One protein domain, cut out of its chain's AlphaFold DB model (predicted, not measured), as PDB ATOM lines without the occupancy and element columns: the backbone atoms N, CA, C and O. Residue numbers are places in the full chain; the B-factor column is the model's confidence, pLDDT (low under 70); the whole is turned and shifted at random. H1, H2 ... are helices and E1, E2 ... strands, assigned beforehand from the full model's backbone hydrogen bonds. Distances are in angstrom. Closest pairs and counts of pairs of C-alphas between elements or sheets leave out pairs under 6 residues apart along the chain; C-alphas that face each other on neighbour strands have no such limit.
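Overview. This is residues 204 to 332 of the 335 residues of an uncharacterized protein of Mytilus coruscus (UniProt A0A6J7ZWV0). A ribbon of two antiparallel strands, E1 and E2, packs with E2 on H6, one of three helices, H4, H5 and H6, that stand side by side in an up-and-down bundle with their centres in a triangle. The short helix H3 sits at H6 in the loop between the strands, while H1 and H2 lie away from this body as a loose arm that makes much of the length. The printed part has 129 residues, with six named helices and two named strands in the order H1 H2 E1 H3 E2 H4 H5 H6, and its class is mostly helix. It is only just compact, close to loose, with a radius of gyration of the C-alphas of 16.8 A, and spans 50 by 33 by 25 A, only just elongated.

Along the chain. E1 is residues 244 to 248, 13.0 A long, and E2 is residues 266 to 270, 13.5 A long. H6, residues 311 to 331, is the longest helix at 31.1 A; its last C-alpha, Asp 331, is at (155.477, 158.485, 145.095). H4 is residues 271 to 285, 20.8 A, and H5 residues 289 to 304, 22.5 A. H3 is residues 256 to 260. H1 is residues 215 to 224, 14.4 A, beginning at C-alpha 215 at (126.759, 127.055, 164.401), and H2 is residues 233 to 240, 10.2 A.

Arrangement. E1 and E2 are antiparallel neighbours at 154 degrees, with N 245 and O 269 at 2.8 A and N 247 and O 267 at 2.9 A, within hydrogen-bond range. The closest C-alphas of E2 and H6, Leu 269 and Lys 317, are 6.1 A apart. H6 is the hub, touching H3, H4 and H5. It touches H4 at a shallow tilt of 7 degrees, the same way, closest at the C-alphas of Thr 273 and Ala 318, 6.0 A. H5 touches H6 with residues 296 to 303 alone, closest at the C-alphas of Ile 303 and Ala 318, 6.6 A; this helical hairpin has a shallow tilt of 22 degrees. H4 and H5, also a helical hairpin, touch at a shallow tilt of 17 degrees, opposite ways, closest at the C-alphas of Phe 280 and Cys 292, 4.9 A. H3 and H6 only just touch, with 3 pairs of C-alphas within 8 A, the closest being Glu 257 and Ile 324 at 7.1 A. H1 and H2 are close but not clearly touching, the closest C-alphas, Met 222 and Leu 236, being 7.8 A apart; both are apart from H4, H5 and H6. Each O i to N i+4 pair is within hydrogen-bond range in H1, H2, H4 and H5, against 16 of 17 in H6 and 0 of 1 in H3, where 1 of 2 O i to N i+3 pairs is.

Size, cuts and confidence. The C-alphas farthest apart, Lys 230 and Asn 332, are 52.4 A from each other. The printed part has no cut, and no link is long. Mean pLDDT of the printed part is 78.4; residues 205 to 242, 263 and 332 are under 70.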
ATOM      1  N   CYS A 204     146.789 132.521 160.157       74.81
ATOM      2  CA  CYS A 204     145.565 133.006 159.516       74.81
ATOM      3  C   CYS A 204     145.084 132.071 158.384       74.81
ATOM      4  O   CYS A 204     144.861 132.536 157.264       74.81
ATOM      5  N   THR A 205     144.954 130.758 158.623       60.59
ATOM      6  CA  THR A 205     144.604 129.793 157.558       60.59
ATOM      7  C   THR A 205     143.092 129.642 157.295       60.59
ATOM      8  O   THR A 205     142.304 129.683 158.247       60.59
ATOM      9  N   PRO A 206     142.681 129.384 156.030       48.38
ATOM     10  CA  PRO A 206     141.271 129.334 155.604       48.38
ATOM     11  C   PRO A 206     140.484 128.165 156.195       48.38
ATOM     12  O   PRO A 206     139.283 128.277 156.431       48.38
ATOM     13  N   ASP A 207     141.162 127.050 156.484       48.91
ATOM     14  CA  ASP A 207     140.531 125.825 156.992       48.91
ATOM     15  C   ASP A 207     139.825 126.019 158.331       48.91
ATOM     16  O   ASP A 207     139.097 125.133 158.778       48.91
ATOM     17  N   LYS A 208     140.082 127.144 159.002       49.69
ATOM     18  CA  LYS A 208     139.614 127.380 160.355       49.69
ATOM     19  C   LYS A 208     138.401 128.290 160.407       49.69
ATOM     20  O   LYS A 208     137.612 128.082 161.325       49.69
ATOM     21  N   LEU A 209     138.203 129.253 159.491       50.00
ATOM     22  CA  LEU A 209     137.175 130.285 159.693       50.00
ATOM     23  C   LEU A 209     136.661 131.003 158.453       50.00
ATOM     24  O   LEU A 209     137.394 131.720 157.777       50.00
ATOM     25  N   TYR A 210     135.338 130.969 158.310       53.16
ATOM     26  CA  TYR A 210     134.586 131.879 157.457       53.16
ATOM     27  C   TYR A 210     133.632 132.728 158.301       53.16
ATOM     28  O   TYR A 210     133.072 132.271 159.298       53.16
ATOM     29  N   ARG A 211     133.413 133.978 157.873       47.62
ATOM     30  CA  ARG A 211     132.546 134.970 158.537       47.62
ATOM     31  C   ARG A 211     131.085 134.517 158.688       47.62
ATOM     32  O   ARG A 211     130.393 135.010 159.573       47.62
ATOM     33  N   TYR A 212     130.647 133.570 157.859       55.44
ATOM     34  CA  TYR A 212     129.304 132.984 157.868       55.44
ATOM     35  C   TYR A 212     129.303 131.508 158.265       55.44
ATOM     36  O   TYR A 212     128.446 130.756 157.809       55.44
ATOM     37  N   MET A 213     130.259 131.067 159.089       61.03
ATOM     38  CA  MET A 213     130.178 129.721 159.646       61.03
ATOM     39  C   MET A 213     128.854 129.553 160.388       61.03
ATOM     40  O   MET A 213     128.535 130.306 161.313       61.03
ATOM     41  N   SER A 214     128.087 128.549 159.970       62.72
ATOM     42  CA  SER A 214     126.918 128.121 160.718       62.72
ATOM     43  C   SER A 214     127.363 127.641 162.104       62.72
ATOM     44  O   SER A 214     128.517 127.258 162.314       62.72
ATOM     45  N   MET A 215     126.451 127.623 163.079       57.81
ATOM     46  CA  MET A 215     126.759 127.055 164.401       57.81
ATOM     47  C   MET A 215     127.275 125.607 164.302       57.81
ATOM     48  O   MET A 215     128.114 125.198 165.103       57.81
ATOM     49  N   SER A 216     126.829 124.869 163.286       60.88
ATOM     50  CA  SER A 216     127.298 123.534 162.906       60.88
ATOM     51  C   SER A 216     128.762 123.513 162.449       60.88
ATOM     52  O   SER A 216     129.512 122.648 162.896       60.88
ATOM     53  N   ASP A 217     129.205 124.477 161.638       61.69
ATOM     54  CA  ASP A 217     130.602 124.563 161.181       61.69
ATOM     55  C   ASP A 217     131.546 124.918 162.333       61.69
ATOM     56  O   ASP A 217     132.623 124.335 162.467       61.69
ATOM     57  N   ILE A 218     131.109 125.823 163.217       62.25
ATOM     58  CA  ILE A 218     131.834 126.154 164.451       62.25
ATOM     59  C   ILE A 218     131.968 124.898 165.319       62.25
ATOM     60  O   ILE A 218     133.058 124.598 165.802       62.25
ATOM     61  N   HIS A 219     130.886 124.133 165.486       59.09
ATOM     62  CA  HIS A 219     130.887 122.895 166.265       59.09
ATOM     63  C   HIS A 219     131.778 121.802 165.647       59.09
ATOM     64  O   HIS A 219     132.513 121.123 166.361       59.09
ATOM     65  N   TYR A 220     131.784 121.661 164.322       64.62
ATOM     66  CA  TYR A 220     132.660 120.724 163.618       64.62
ATOM     67  C   TYR A 220     134.144 121.083 163.790       64.62
ATOM     68  O   TYR A 220     134.965 120.224 164.120       64.62
ATOM     69  N   GLN A 221     134.494 122.365 163.656       60.34
ATOM     70  CA  GLN A 221     135.855 122.841 163.922       60.34
ATOM     71  C   GLN A 221     136.242 122.671 165.400       60.34
ATOM     72  O   GLN A 221     137.378 122.302 165.693       60.34
ATOM     73  N   MET A 222     135.298 122.848 166.336       56.78
ATOM     74  CA  MET A 222     135.504 122.542 167.761       56.78
ATOM     75  C   MET A 222     135.870 121.072 167.996       56.78
ATOM     76  O   MET A 222     136.784 120.794 168.768       56.78
ATOM     77  N   LEU A 223     135.187 120.136 167.328       58.66
ATOM     78  CA  LEU A 223     135.472 118.702 167.430       58.66
ATOM     79  C   LEU A 223     136.830 118.337 166.814       58.66
ATOM     80  O   LEU A 223     137.535 117.486 167.342       58.66
ATOM     81  N   LYS A 224     137.243 119.017 165.741       56.47
ATOM     82  CA  LYS A 224     138.552 118.807 165.102       56.47
ATOM     83  C   LYS A 224     139.726 119.359 165.931       56.47
ATOM     84  O   LYS A 224     140.844 118.863 165.822       56.47
ATOM     85  N   LEU A 225     139.477 120.360 166.780       54.97
ATOM     86  CA  LEU A 225     140.457 120.999 167.674       54.97
ATOM     87  C   LEU A 225     140.483 120.386 169.096       54.97
ATOM     88  O   LEU A 225     141.076 120.969 170.006       54.97
ATOM     89  N   GLN A 226     139.877 119.207 169.292       44.47
ATOM     90  CA  GLN A 226     139.651 118.573 170.600       44.47
ATOM     91  C   GLN A 226     140.849 118.111 171.458       44.47
ATOM     92  O   GLN A 226     140.575 117.732 172.598       44.47
ATOM     93  N   PRO A 227     142.145 118.158 171.074       49.28
ATOM     94  CA  PRO A 227     143.187 117.836 172.052       49.28
ATOM     95  C   PRO A 227     143.245 118.816 173.240       49.28
ATOM     96  O   PRO A 227     143.875 118.506 174.248       49.28
ATOM     97  N   PHE A 228     142.596 119.987 173.162       44.28
ATOM     98  CA  PHE A 228     142.639 121.007 174.213       44.28
ATOM     99  C   PHE A 228     141.321 121.085 175.002       44.28
ATOM    100  O   PHE A 228     140.273 121.477 174.493       44.28
ATOM    101  N   GLN A 229     141.399 120.696 176.276       47.69
ATOM    102  CA  GLN A 229     140.301 120.623 177.242       47.69
ATOM    103  C   GLN A 229     139.542 121.954 177.447       47.69
ATOM    104  O   GLN A 229     140.132 123.029 177.474       47.69
ATOM    105  N   LYS A 230     138.224 121.835 177.688       44.53
ATOM    106  CA  LYS A 230     137.334 122.755 178.444       44.53
ATOM    107  C   LYS A 230     137.415 124.264 178.152       44.53
ATOM    108  O   LYS A 230     137.241 125.077 179.054       44.53
ATOM    109  N   ASN A 231     137.578 124.667 176.900       49.03
ATOM    110  CA  ASN A 231     137.494 126.082 176.546       49.03
ATOM    111  C   ASN A 231     136.065 126.494 176.151       49.03
ATOM    112  O   ASN A 231     135.396 125.796 175.390       49.03
ATOM    113  N   SER A 232     135.579 127.625 176.678       57.75
ATOM    114  CA  SER A 232     134.226 128.137 176.406       57.75
ATOM    115  C   SER A 232     134.036 128.516 174.926       57.75
ATOM    116  O   SER A 232     134.990 128.858 174.230       57.75
ATOM    117  N   LEU A 233     132.795 128.518 174.423       50.34
ATOM    118  CA  LEU A 233     132.481 128.969 173.053       50.34
ATOM    119  C   LEU A 233     133.011 130.393 172.776       50.34
ATOM    120  O   LEU A 233     133.443 130.697 171.667       50.34
ATOM    121  N   MET A 234     133.021 131.251 173.803       51.66
ATOM    122  CA  MET A 234     133.640 132.580 173.769       51.66
ATOM    123  C   MET A 234     135.162 132.512 173.593       51.66
ATOM    124  O   MET A 234     135.711 133.253 172.783       51.66
ATOM    125  N   TYR A 235     135.845 131.610 174.303       53.34
ATOM    126  CA  TYR A 235     137.282 131.370 174.137       53.34
ATOM    127  C   TYR A 235     137.604 130.925 172.712       53.34
ATOM    128  O   TYR A 235     138.535 131.445 172.103       53.34
ATOM    129  N   LEU A 236     136.825 129.996 172.153       52.38
ATOM    130  CA  LEU A 236     137.019 129.522 170.784       52.38
ATOM    131  C   LEU A 236     136.748 130.628 169.774       52.38
ATOM    132  O   LEU A 236     137.606 130.854 168.938       52.38
ATOM    133  N   LYS A 237     135.651 131.388 169.895       53.34
ATOM    134  CA  LYS A 237     135.417 132.570 169.048       53.34
ATOM    135  C   LYS A 237     136.592 133.552 169.118       53.34
ATOM    136  O   LYS A 237     137.052 133.987 168.077       53.34
ATOM    137  N   ARG A 238     137.133 133.838 170.305       52.41
ATOM    138  CA  ARG A 238     138.313 134.711 170.474       52.41
ATOM    139  C   ARG A 238     139.618 134.121 169.925       52.41
ATOM    140  O   ARG A 238     140.478 134.868 169.496       52.41
ATOM    141  N   THR A 239     139.784 132.799 169.963       49.94
ATOM    142  CA  THR A 239     140.980 132.109 169.433       49.94
ATOM    143  C   THR A 239     140.915 131.960 167.918       49.94
ATOM    144  O   THR A 239     141.932 131.878 167.234       49.94
ATOM    145  N   LEU A 240     139.692 131.868 167.414       52.34
ATOM    146  CA  LEU A 240     139.389 131.723 166.019       52.34
ATOM    147  C   LEU A 240     139.455 133.105 165.343       52.34
ATOM    148  O   LEU A 240     140.306 133.321 164.484       52.34
ATOM    149  N   PHE A 241     138.605 134.056 165.718       57.34
ATOM    150  CA  PHE A 241     138.596 135.366 165.074       57.34
ATOM    151  C   PHE A 241     139.897 136.111 165.363       57.34
ATOM    152  O   PHE A 241     140.227 136.380 166.512       57.34
ATOM    153  N   VAL A 242     140.626 136.435 164.298       63.00
ATOM    154  CA  VAL A 242     141.828 137.254 164.393       63.00
ATOM    155  C   VAL A 242     141.406 138.638 164.886       63.00
ATOM    156  O   VAL A 242     140.591 139.290 164.232       63.00
ATOM    157  N   ASP A 243     141.902 139.052 166.053       71.25
ATOM    158  CA  ASP A 243     141.543 140.344 166.643       71.25
ATOM    159  C   ASP A 243     142.017 141.498 165.742       71.25
ATOM    160  O   ASP A 243     142.902 141.342 164.890       71.25
ATOM    161  N   ASN A 244     141.412 142.669 165.902       84.12
ATOM    162  CA  ASN A 244     141.915 143.882 165.278       84.12
ATOM    163  C   ASN A 244     143.148 144.366 166.046       84.12
ATOM    164  O   ASN A 244     143.135 144.454 167.272       84.12
ATOM    165  N   ILE A 245     144.185 144.767 165.319       85.88
ATOM    166  CA  ILE A 245     145.338 145.457 165.890       85.88
ATOM    167  C   ILE A 245     144.941 146.887 166.187       85.88
ATOM    168  O   ILE A 245     144.257 147.532 165.390       85.88
ATOM    169  N   ARG A 246     145.395 147.380 167.331       84.69
ATOM    170  CA  ARG A 246     145.111 148.729 167.789       84.69
ATOM    171  C   ARG A 246     146.404 149.508 167.872       84.69
ATOM    172  O   ARG A 246     147.360 149.057 168.492       84.69
ATOM    173  N   PHE A 247     146.415 150.670 167.243       83.00
ATOM    174  CA  PHE A 247     147.516 151.615 167.316       83.00
ATOM    175  C   PHE A 247     147.020 152.917 167.913       83.00
ATOM    176  O   PHE A 247     146.020 153.469 167.458       83.00
ATOM    177  N   TYR A 248     147.756 153.438 168.886       78.38
ATOM    178  CA  TYR A 248     147.611 154.835 169.264       78.38
ATOM    179  C   TYR A 248     148.364 155.701 168.261       78.38
ATOM    180  O   TYR A 248     149.478 155.367 167.828       78.38
ATOM    181  N   LEU A 249     147.750 156.821 167.888       70.69
ATOM    182  CA  LEU A 249     148.421 157.829 167.081       70.69
ATOM    183  C   LEU A 249     149.693 158.274 167.826       70.69
ATOM    184  O   LEU A 249     149.660 158.489 169.037       70.69
ATOM    185  N   TYR A 250     150.821 158.350 167.116       76.12
ATOM    186  CA  TYR A 250     152.156 158.646 167.669       76.12
ATOM    187  C   TYR A 250     152.785 157.569 168.571       76.12
ATOM    188  O   TYR A 250     153.827 157.820 169.177       76.12
ATOM    189  N   SER A 251     152.213 156.363 168.649       79.62
ATOM    190  CA  SER A 251     152.911 155.240 169.288       79.62
ATOM    191  C   SER A 251     154.210 154.916 168.547       79.62
ATOM    192  O   SER A 251     154.276 154.945 167.316       79.62
ATOM    193  N   THR A 252     155.243 154.539 169.302       77.25
ATOM    194  CA  THR A 252     156.541 154.100 168.766       77.25
ATOM    195  C   THR A 252     156.436 152.850 167.893       77.25
ATOM    196  O   THR A 252     157.360 152.567 167.131       77.25
ATOM    197  N   LEU A 253     155.318 152.124 167.982       83.12
ATOM    198  CA  LEU A 253     155.027 150.935 167.186       83.12
ATOM    199  C   LEU A 253     154.290 151.227 165.880       83.12
ATOM    200  O   LEU A 253     154.236 150.345 165.028       83.12
ATOM    201  N   THR A 254     153.730 152.424 165.705       88.25
ATOM    202  CA  THR A 254     152.929 152.764 164.525       88.25
ATOM    203  C   THR A 254     153.854 153.089 163.343       88.25
ATOM    204  O   THR A 254     154.644 154.036 163.454       88.25
ATOM    205  N   PRO A 255     153.781 152.350 162.211       93.00
ATOM    206  CA  PRO A 255     154.492 152.701 160.980       93.00
ATOM    207  C   PRO A 255     154.281 154.165 160.589       93.00
ATOM    208  O   PRO A 255     153.180 154.697 160.742       93.00
ATOM    209  N   ASP A 256     155.325 154.818 160.085       92.31
ATOM    210  CA  ASP A 256     155.286 156.257 159.794       92.31
ATOM    211  C   ASP A 256     154.284 156.588 158.683       92.31
ATOM    212  O   ASP A 256     153.601 157.609 158.731       92.31
ATOM    213  N   GLU A 257     154.085 155.662 157.747       94.44
ATOM    214  CA  GLU A 257     153.116 155.781 156.662       94.44
ATOM    215  C   GLU A 257     151.671 155.887 157.176       94.44
ATOM    216  O   GLU A 257     150.843 156.559 156.556       94.44
ATOM    217  N   LEU A 258     151.366 155.296 158.338       91.19
ATOM    218  CA  LEU A 258     150.042 155.389 158.964       91.19
ATOM    219  C   LEU A 258     149.803 156.720 159.682       91.19
ATOM    220  O   LEU A 258     148.654 157.065 159.939       91.19
ATOM    221  N   GLN A 259     150.856 157.477 159.995       86.62
ATOM    222  CA  GLN A 259     150.736 158.761 160.693       86.62
ATOM    223  C   GLN A 259     150.304 159.900 159.760       86.62
ATOM    224  O   GLN A 259     149.937 160.974 160.226       86.62
ATOM    225  N   THR A 260     150.337 159.676 158.442       79.25
ATOM    226  CA  THR A 260     149.983 160.683 157.427       79.25
ATOM    227  C   THR A 260     148.478 160.892 157.254       79.25
ATOM    228  O   THR A 260     148.060 161.795 156.531       79.25
ATOM    229  N   VAL A 261     147.659 160.058 157.890       78.50
ATOM    230  CA  VAL A 261     146.203 160.119 157.784       78.50
ATOM    231  C   VAL A 261     145.654 160.852 159.005       78.50
ATOM    232  O   VAL A 261     146.009 160.516 160.133       78.50
ATOM    233  N   GLU A 262     144.769 161.832 158.791       75.56
ATOM    234  CA  GLU A 262     143.953 162.407 159.867       75.56
ATOM    235  C   GLU A 262     143.067 161.299 160.444       75.56
ATOM    236  O   GLU A 262     142.051 160.907 159.863       75.56
ATOM    237  N   LEU A 263     143.513 160.722 161.554       68.31
ATOM    238  CA  LEU A 263     142.865 159.602 162.214       68.31
ATOM    239  C   LEU A 263     142.423 160.001 163.612       68.31
ATOM    240  O   LEU A 263     143.029 160.854 164.263       68.31
ATOM    241  N   ASP A 264     141.389 159.310 164.084       70.81
ATOM    242  CA  ASP A 264     141.073 159.251 165.504       70.81
ATOM    243  C   ASP A 264     142.325 158.868 166.308       70.81
ATOM    244  O   ASP A 264     143.211 158.164 165.817       70.81
ATOM    245  N   TYR A 265     142.366 159.264 167.582       77.19
ATOM    246  CA  TYR A 265     143.466 158.942 168.501       77.19
ATOM    247  C   TYR A 265     143.806 157.439 168.579       77.19
ATOM    248  O   TYR A 265     144.908 157.083 169.001       77.19
ATOM    249  N   LEU A 266     142.873 156.571 168.172       82.06
ATOM    250  CA  LEU A 266     142.983 155.121 168.212       82.06
ATOM    251  C   LEU A 266     142.582 154.502 166.863       82.06
ATOM    252  O   LEU A 266     141.451 154.646 166.394       82.06
ATOM    253  N   LEU A 267     143.514 153.782 166.244       86.31
ATOM    254  CA  LEU A 267     143.353 153.128 164.951       86.31
ATOM    255  C   LEU A 267     143.156 151.622 165.135       86.31
ATOM    256  O   LEU A 267     144.031 150.947 165.664       86.31
ATOM    257  N   TYR A 268     142.040 151.093 164.633       89.50
ATOM    258  CA  TYR A 268     141.726 149.662 164.632       89.50
ATOM    259  C   TYR A 268     141.922 149.082 163.229       89.50
ATOM    260  O   TYR A 268     141.252 149.513 162.288       89.50
ATOM    261  N   LEU A 269     142.810 148.102 163.078       91.50
ATOM    262  CA  LEU A 269     143.155 147.487 161.797       91.50
ATOM    263  C   LEU A 269     142.892 145.981 161.821       91.50
ATOM    264  O   LEU A 269     143.336 145.311 162.753       91.50
ATOM    265  N   PRO A 270     142.261 145.402 160.787       91.44
ATOM    266  CA  PRO A 270     142.163 143.951 160.676       91.44
ATOM    267  C   PRO A 270     143.557 143.340 160.586       91.44
ATOM    268  O   PRO A 270     144.329 143.698 159.697       91.44
ATOM    269  N   SER A 271     143.878 142.411 161.488       90.06
ATOM    270  CA  SER A 271     145.217 141.819 161.590       90.06
ATOM    271  C   SER A 271     145.735 141.262 160.265       90.06
ATOM    272  O   SER A 271     146.880 141.510 159.907       90.06
ATOM    273  N   THR A 272     144.908 140.540 159.503       90.00
ATOM    274  CA  THR A 272     145.338 139.956 158.223       90.00
ATOM    275  C   THR A 272     145.644 141.035 157.190       90.00
ATOM    276  O   THR A 272     146.691 140.995 156.550       90.00
ATOM    277  N   THR A 273     144.780 142.041 157.071       93.75
ATOM    278  CA  THR A 273     145.021 143.188 156.193       93.75
ATOM    279  C   THR A 273     146.289 143.939 156.603       93.75
ATOM    280  O   THR A 273     147.128 144.242 155.757       93.75
ATOM    281  N   TYR A 274     146.466 144.193 157.902       96.06
ATOM    282  CA  TYR A 274     147.662 144.850 158.415       96.06
ATOM    283  C   TYR A 274     148.928 144.026 158.174       96.06
ATOM    284  O   TYR A 274     149.955 144.592 157.823       96.06
ATOM    285  N   ALA A 275     148.866 142.698 158.289       95.56
ATOM    286  CA  ALA A 275     149.996 141.825 157.998       95.56
ATOM    287  C   ALA A 275     150.470 141.965 156.543       95.56
ATOM    288  O   ALA A 275     151.666 142.127 156.313       95.56
ATOM    289  N   TYR A 276     149.554 141.958 155.567       96.50
ATOM    290  CA  TYR A 276     149.907 142.175 154.157       96.50
ATOM    291  C   TYR A 276     150.392 143.602 153.882       96.50
ATOM    292  O   TYR A 276     151.355 143.783 153.140       96.50
ATOM    293  N   PHE A 277     149.791 144.608 154.522       97.75
ATOM    294  CA  PHE A 277     150.260 145.992 154.440       97.75
ATOM    295  C   PHE A 277     151.686 146.154 154.994       97.75
ATOM    296  O   PHE A 277     152.551 146.724 154.337       97.75
ATOM    297  N   LEU A 278     151.972 145.591 156.169       97.94
ATOM    298  CA  LEU A 278     153.301 145.639 156.775       97.94
ATOM    299  C   LEU A 278     154.326 144.822 155.967       97.94
ATOM    300  O   LEU A 278     155.490 145.212 155.884       97.94
ATOM    301  N   ASN A 279     153.899 143.719 155.336       97.94
ATOM    302  CA  ASN A 279     154.711 142.948 154.388       97.94
ATOM    303  C   ASN A 279     155.129 143.814 153.187       97.94
ATOM    304  O   ASN A 279     156.313 143.882 152.854       97.94
ATOM    305  N   PHE A 280     154.163 144.532 152.601       98.19
ATOM    306  CA  PHE A 280     154.401 145.509 151.540       98.19
ATOM    307  C   PHE A 280     155.415 146.573 151.979       98.19
ATOM    308  O   PHE A 280     156.418 146.749 151.294       98.19
ATOM    309  N   LEU A 281     155.223 147.212 153.141       97.88
ATOM    310  CA  LEU A 281     156.152 148.238 153.635       97.88
ATOM    311  C   LEU A 281     157.574 147.691 153.815       97.88
ATOM    312  O   LEU A 281     158.544 148.318 153.394       97.88
ATOM    313  N   CYS A 282     157.722 146.496 154.395       98.12
ATOM    314  CA  CYS A 282     159.034 145.866 154.544       98.12
ATOM    315  C   CYS A 282     159.720 145.653 153.187       98.12
ATOM    316  O   CYS A 282     160.907 145.937 153.051       98.12
ATOM    317  N   HIS A 283     158.990 145.164 152.183       98.00
ATOM    318  CA  HIS A 283     159.537 144.970 150.842       98.00
ATOM    319  C   HIS A 283     159.845 146.289 150.129       98.00
ATOM    320  O   HIS A 283     160.867 146.365 149.443       98.00
ATOM    321  N   TYR A 284     159.029 147.321 150.350       96.69
ATOM    322  CA  TYR A 284     159.220 148.658 149.798       96.69
ATOM    323  C   TYR A 284     160.534 149.263 150.290       96.69
ATOM    324  O   TYR A 284     161.398 149.599 149.485       96.69
ATOM    325  N   HIS A 285     160.766 149.265 151.606       96.31
ATOM    326  CA  HIS A 285     162.010 149.778 152.196       96.31
ATOM    327  C   HIS A 285     163.249 148.920 151.892       96.31
ATOM    328  O   HIS A 285     164.379 149.367 152.083       96.31
ATOM    329  N   MET A 286     163.059 147.687 151.418       96.56
ATOM    330  CA  MET A 286     164.128 146.827 150.898       96.56
ATOM    331  C   MET A 286     164.340 146.979 149.380       96.56
ATOM    332  O   MET A 286     165.138 146.230 148.817       96.56
ATOM    333  N   ASN A 287     163.637 147.907 148.714       96.44
ATOM    334  CA  ASN A 287     163.640 148.110 147.261       96.44
ATOM    335  C   ASN A 287     163.283 146.849 146.457       96.44
ATOM    336  O   ASN A 287     163.786 146.626 145.356       96.44
ATOM    337  N   ASN A 288     162.413 145.997 147.004       96.62
ATOM    338  CA  ASN A 288     162.017 144.755 146.359       96.62
ATOM    339  C   ASN A 288     160.655 144.884 145.660       96.62
ATOM    340  O   ASN A 288     159.634 144.409 146.162       96.62
ATOM    341  N   ILE A 289     160.649 145.553 144.505       95.62
ATOM    342  CA  ILE A 289     159.435 145.989 143.792       95.62
ATOM    343  C   ILE A 289     158.499 144.820 143.459       95.62
ATOM    344  O   ILE A 289     157.294 144.919 143.680       95.62
ATOM    345  N   ARG A 290     159.036 143.690 142.989       96.56
ATOM    346  CA  ARG A 290     158.220 142.517 142.635       96.56
ATOM    347  C   ARG A 290     157.418 142.013 143.839       96.56
ATOM    348  O   ARG A 290     156.212 141.836 143.757       96.56
ATOM    349  N   GLN A 291     158.066 141.874 144.990       96.94
ATOM    350  CA  GLN A 291     157.423 141.408 146.217       96.94
ATOM    351  C   GLN A 291     156.493 142.470 146.822       96.94
ATOM    352  O   GLN A 291     155.548 142.115 147.532       96.94
ATOM    353  N   CYS A 292     156.718 143.757 146.532       96.38
ATOM    354  CA  CYS A 292     155.748 144.810 146.840       96.38
ATOM    355  C   CYS A 292     154.458 144.599 146.049       96.38
ATOM    356  O   CYS A 292     153.385 144.606 146.646       96.38
ATOM    357  N   GLN A 293     154.562 144.366 144.737       95.88
ATOM    358  CA  GLN A 293     153.412 144.101 143.869       95.88
ATOM    359  C   GLN A 293     152.664 142.837 144.310       95.88
ATOM    360  O   GLN A 293     151.448 142.892 144.484       95.88
ATOM    361  N   ASP A 294     153.383 141.748 144.606       95.00
ATOM    362  CA  ASP A 294     152.786 140.510 145.127       95.00
ATOM    363  C   ASP A 294     152.028 140.762 146.449       95.00
ATOM    364  O   ASP A 294     150.903 140.297 146.643       95.00
ATOM    365  N   SER A 295     152.622 141.538 147.366       95.31
ATOM    366  CA  SER A 295     152.002 141.876 148.658       95.31
ATOM    367  C   SER A 295     150.782 142.785 148.495       95.31
ATOM    368  O   SER A 295     149.797 142.622 149.215       95.31
ATOM    369  N   LEU A 296     150.829 143.722 147.545       96.50
ATOM    370  CA  LEU A 296     149.732 144.630 147.224       96.50
ATOM    371  C   LEU A 296     148.553 143.883 146.588       96.50
ATOM    372  O   LEU A 296     147.409 144.105 146.982       96.50
ATOM    373  N   GLN A 297     148.825 142.955 145.669       93.69
ATOM    374  CA  GLN A 297     147.805 142.091 145.076       93.69
ATOM    375  C   GLN A 297     147.154 141.196 146.138       93.69
ATOM    376  O   GLN A 297     145.932 141.070 146.187       93.69
ATOM    377  N   ALA A 298     147.952 140.614 147.039       93.19
ATOM    378  CA  ALA A 298     147.422 139.822 148.147       93.19
ATOM    379  C   ALA A 298     146.560 140.669 149.103       93.19
ATOM    380  O   ALA A 298     145.502 140.219 149.544       93.19
ATOM    381  N   LEU A 299     146.971 141.911 149.384       94.94
ATOM    382  CA  LEU A 299     146.190 142.865 150.171       94.94
ATOM    383  C   LEU A 299     144.839 143.184 149.509       94.94
ATOM    384  O   LEU A 299     143.817 143.178 150.194       94.94
ATOM    385  N   GLN A 300     144.823 143.430 148.194       94.44
ATOM    386  CA  GLN A 300     143.595 143.655 147.420       94.44
ATOM    387  C   GLN A 300     142.652 142.454 147.511       94.44
ATOM    388  O   GLN A 300     141.503 142.616 147.921       94.44
ATOM    389  N   LEU A 301     143.164 141.249 147.247       86.81
ATOM    390  CA  LEU A 301     142.387 140.012 147.296       86.81
ATOM    391  C   LEU A 301     141.748 139.790 148.677       86.81
ATOM    392  O   LEU A 301     140.563 139.485 148.781       86.81
ATOM    393  N   VAL A 302     142.503 140.010 149.758       86.75
ATOM    394  CA  VAL A 302     141.987 139.898 151.136       86.75
ATOM    395  C   VAL A 302     140.836 140.874 151.399       86.75
ATOM    396  O   VAL A 302     139.886 140.534 152.105       86.75
ATOM    397  N   ILE A 303     140.892 142.084 150.839       87.69
ATOM    398  CA  ILE A 303     139.848 143.104 151.003       87.69
ATOM    399  C   ILE A 303     138.600 142.770 150.180       87.69
ATOM    400  O   ILE A 303     137.478 142.923 150.681       87.69
ATOM    401  N   GLU A 304     138.782 142.324 148.939       85.88
ATOM    402  CA  GLU A 304     137.706 141.946 148.016       85.88
ATOM    403  C   GLU A 304     136.894 140.774 148.575       85.88
ATOM    404  O   GLU A 304     135.679 140.892 148.762       85.88
ATOM    405  N   GLU A 305     137.592 139.719 148.999       83.31
ATOM    406  CA  GLU A 305     137.003 138.516 149.596       83.31
ATOM    407  C   GLU A 305     136.508 138.735 151.039       83.31
ATOM    408  O   GLU A 305     135.887 137.862 151.646       83.31
ATOM    409  N   ASN A 306     136.751 139.916 151.626       81.75
ATOM    410  CA  ASN A 306     136.528 140.211 153.048       81.75
ATOM    411  C   ASN A 306     137.177 139.166 153.976       81.75
ATOM    412  O   ASN A 306     136.623 138.822 155.030       81.75
ATOM    413  N   TYR A 307     138.340 138.650 153.579       78.12
ATOM    414  CA  TYR A 307     139.012 137.548 154.248       78.12
ATOM    415  C   TYR A 307     139.463 137.967 155.651       78.12
ATOM    416  O   TYR A 307     140.352 138.800 155.813       78.12
ATOM    417  N   LEU A 308     138.815 137.398 156.673       72.88
ATOM    418  CA  LEU A 308     139.049 137.704 158.092       72.88
ATOM    419  C   LEU A 308     138.866 139.196 158.452       72.88
ATOM    420  O   LEU A 308     139.445 139.687 159.419       72.88
ATOM    421  N   ILE A 309     138.014 139.919 157.716       79.06
ATOM    422  CA  ILE A 309     137.657 141.318 158.005       79.06
ATOM    423  C   ILE A 309     136.279 141.362 158.682       79.06
ATOM    424  O   ILE A 309     135.248 141.088 158.057       79.06
ATOM    425  N   GLY A 310     136.242 141.707 159.972       73.19
ATOM    426  CA  GLY A 310     135.017 141.722 160.781       73.19
ATOM    427  C   GLY A 310     134.241 143.041 160.708       73.19
ATOM    428  O   GLY A 310     134.659 144.037 161.283       73.19
ATOM    429  N   GLY A 311     133.067 143.062 160.075       76.88
ATOM    430  CA  GLY A 311     132.189 144.246 160.043       76.88
ATOM    431  C   GLY A 311     132.497 145.242 158.915       76.88
ATOM    432  O   GLY A 311     133.409 145.041 158.117       76.88
ATOM    433  N   ARG A 312     131.682 146.302 158.812       77.88
ATOM    434  CA  ARG A 312     131.833 147.364 157.795       77.88
ATOM    435  C   ARG A 312     132.988 148.315 158.123       77.88
ATOM    436  O   ARG A 312     133.803 148.585 157.250       77.88
ATOM    437  N   VAL A 313     133.094 148.739 159.384       81.75
ATOM    438  CA  VAL A 313     134.147 149.656 159.865       81.75
ATOM    439  C   VAL A 313     135.541 149.085 159.584       81.75
ATOM    440  O   VAL A 313     136.387 149.754 159.003       81.75
ATOM    441  N   SER A 314     135.756 147.807 159.890       85.25
ATOM    442  CA  SER A 314     137.011 147.105 159.600       85.25
ATOM    443  C   SER A 314     137.358 147.080 158.109       85.25
ATOM    444  O   SER A 314     138.527 147.198 157.756       85.25
ATOM    445  N   LYS A 315     136.360 146.977 157.218       88.69
ATOM    446  CA  LYS A 315     136.584 147.027 155.766       88.69
ATOM    447  C   LYS A 315     137.023 148.415 155.307       88.69
ATOM    448  O   LYS A 315     137.924 148.521 154.485       88.69
ATOM    449  N   GLU A 316     136.434 149.474 155.853       92.44
ATOM    450  CA  GLU A 316     136.840 150.853 155.551       92.44
ATOM    451  C   GLU A 316     138.290 151.110 155.984       92.44
ATOM    452  O   GLU A 316     139.080 151.664 155.217       92.44
ATOM    453  N   LYS A 317     138.680 150.618 157.169       93.25
ATOM    454  CA  LYS A 317     140.073 150.661 157.639       93.25
ATOM    455  C   LYS A 317     141.003 149.801 156.775       93.25
ATOM    456  O   LYS A 317     142.134 150.196 156.517       93.25
ATOM    457  N   ALA A 318     140.529 148.675 156.249       93.69
ATOM    458  CA  ALA A 318     141.312 147.859 155.331       93.69
ATOM    459  C   ALA A 318     141.557 148.549 153.974       93.69
ATOM    460  O   ALA A 318     142.681 148.570 153.476       93.69
ATOM    461  N   ILE A 319     140.525 149.187 153.414       95.25
ATOM    462  CA  ILE A 319     140.625 149.995 152.187       95.25
ATOM    463  C   ILE A 319     141.579 151.179 152.390       95.25
ATOM    464  O   ILE A 319     142.330 151.524 151.480       95.25
ATOM    465  N   MET A 320     141.580 151.791 153.574       95.56
ATOM    466  CA  MET A 320     142.543 152.837 153.920       95.56
ATOM    467  C   MET A 320     143.988 152.334 153.803       95.56
ATOM    468  O   MET A 320     144.787 152.999 153.150       95.56
ATOM    469  N   LEU A 321     144.315 151.156 154.351       96.19
ATOM    470  CA  LEU A 321     145.660 150.575 154.225       96.19
ATOM    471  C   LEU A 321     146.069 150.375 152.761       96.19
ATOM    472  O   LEU A 321     147.189 150.710 152.382       96.19
ATOM    473  N   LEU A 322     145.147 149.897 151.921       96.81
ATOM    474  CA  LEU A 322     145.391 149.752 150.486       96.81
ATOM    475  C   LEU A 322     145.677 151.099 149.804       96.81
ATOM    476  O   LEU A 322     146.601 151.198 149.001       96.81
ATOM    477  N   ARG A 323     144.918 152.151 150.139       96.12
ATOM    478  CA  ARG A 323     145.143 153.504 149.598       96.12
ATOM    479  C   ARG A 323     146.507 154.059 149.995       96.12
ATOM    480  O   ARG A 323     147.176 154.652 149.155       96.12
ATOM    481  N   ILE A 324     146.921 153.851 151.246       96.00
ATOM    482  CA  ILE A 324     148.249 154.257 151.721       96.00
ATOM    483  C   ILE A 324     149.331 153.511 150.935       96.00
ATOM    484  O   ILE A 324     150.245 154.148 150.423       96.00
ATOM    485  N   ALA A 325     149.204 152.190 150.770       96.44
ATOM    486  CA  ALA A 325     150.176 151.395 150.019       96.44
ATOM    487  C   ALA A 325     150.309 151.850 148.554       96.44
ATOM    488  O   ALA A 325     151.421 151.999 148.053       96.44
ATOM    489  N   LEU A 326     149.186 152.132 147.883       95.81
ATOM    490  CA  LEU A 326     149.179 152.656 146.514       95.81
ATOM    491  C   LEU A 326     149.859 154.024 146.410       95.81
ATOM    492  O   LEU A 326     150.623 154.250 145.477       95.81
ATOM    493  N   LYS A 327     149.613 154.917 147.375       95.06
ATOM    494  CA  LYS A 327     150.265 156.229 147.429       95.06
ATOM    495  C   LYS A 327     151.781 156.092 147.595       95.06
ATOM    496  O   LYS A 327     152.525 156.663 146.812       95.06
ATOM    497  N   VAL A 328     152.222 155.277 148.556       94.50
ATOM    498  CA  VAL A 328     153.648 155.014 148.827       94.50
ATOM    499  C   VAL A 328     154.357 154.437 147.598       94.50
ATOM    500  O   VAL A 328     155.495 154.802 147.312       94.50
ATOM    501  N   LEU A 329     153.689 153.555 146.849       93.75
ATOM    502  CA  LEU A 329     154.240 153.000 145.615       93.75
ATOM    503  C   LEU A 329     154.330 154.055 144.500       93.75
ATOM    504  O   LEU A 329     155.356 154.131 143.831       93.75
ATOM    505  N   GLY A 330     153.286 154.874 144.329       90.31
ATOM    506  CA  GLY A 330     153.224 155.918 143.302       90.31
ATOM    507  C   GLY A 330     154.225 157.055 143.517       90.31
ATOM    508  O   GLY A 330     154.816 157.523 142.551       90.31
ATOM    509  N   ASP A 331     154.486 157.448 144.767       79.44
ATOM    510  CA  ASP A 331     155.477 158.485 145.095       79.44
ATOM    511  C   ASP A 331     156.911 158.085 144.666       79.44
ATOM    512  O   ASP A 331     157.753 158.952 144.450       79.44
ATOM    513  N   ASN A 332     157.182 156.785 144.482       60.38
ATOM    514  CA  ASN A 332     158.490 156.257 144.078       60.38
ATOM    515  C   ASN A 332     158.686 156.135 142.558       60.38
ATOM    516  O   ASN A 332     159.818 155.993 142.116       60.38
TER     517      ASN A 332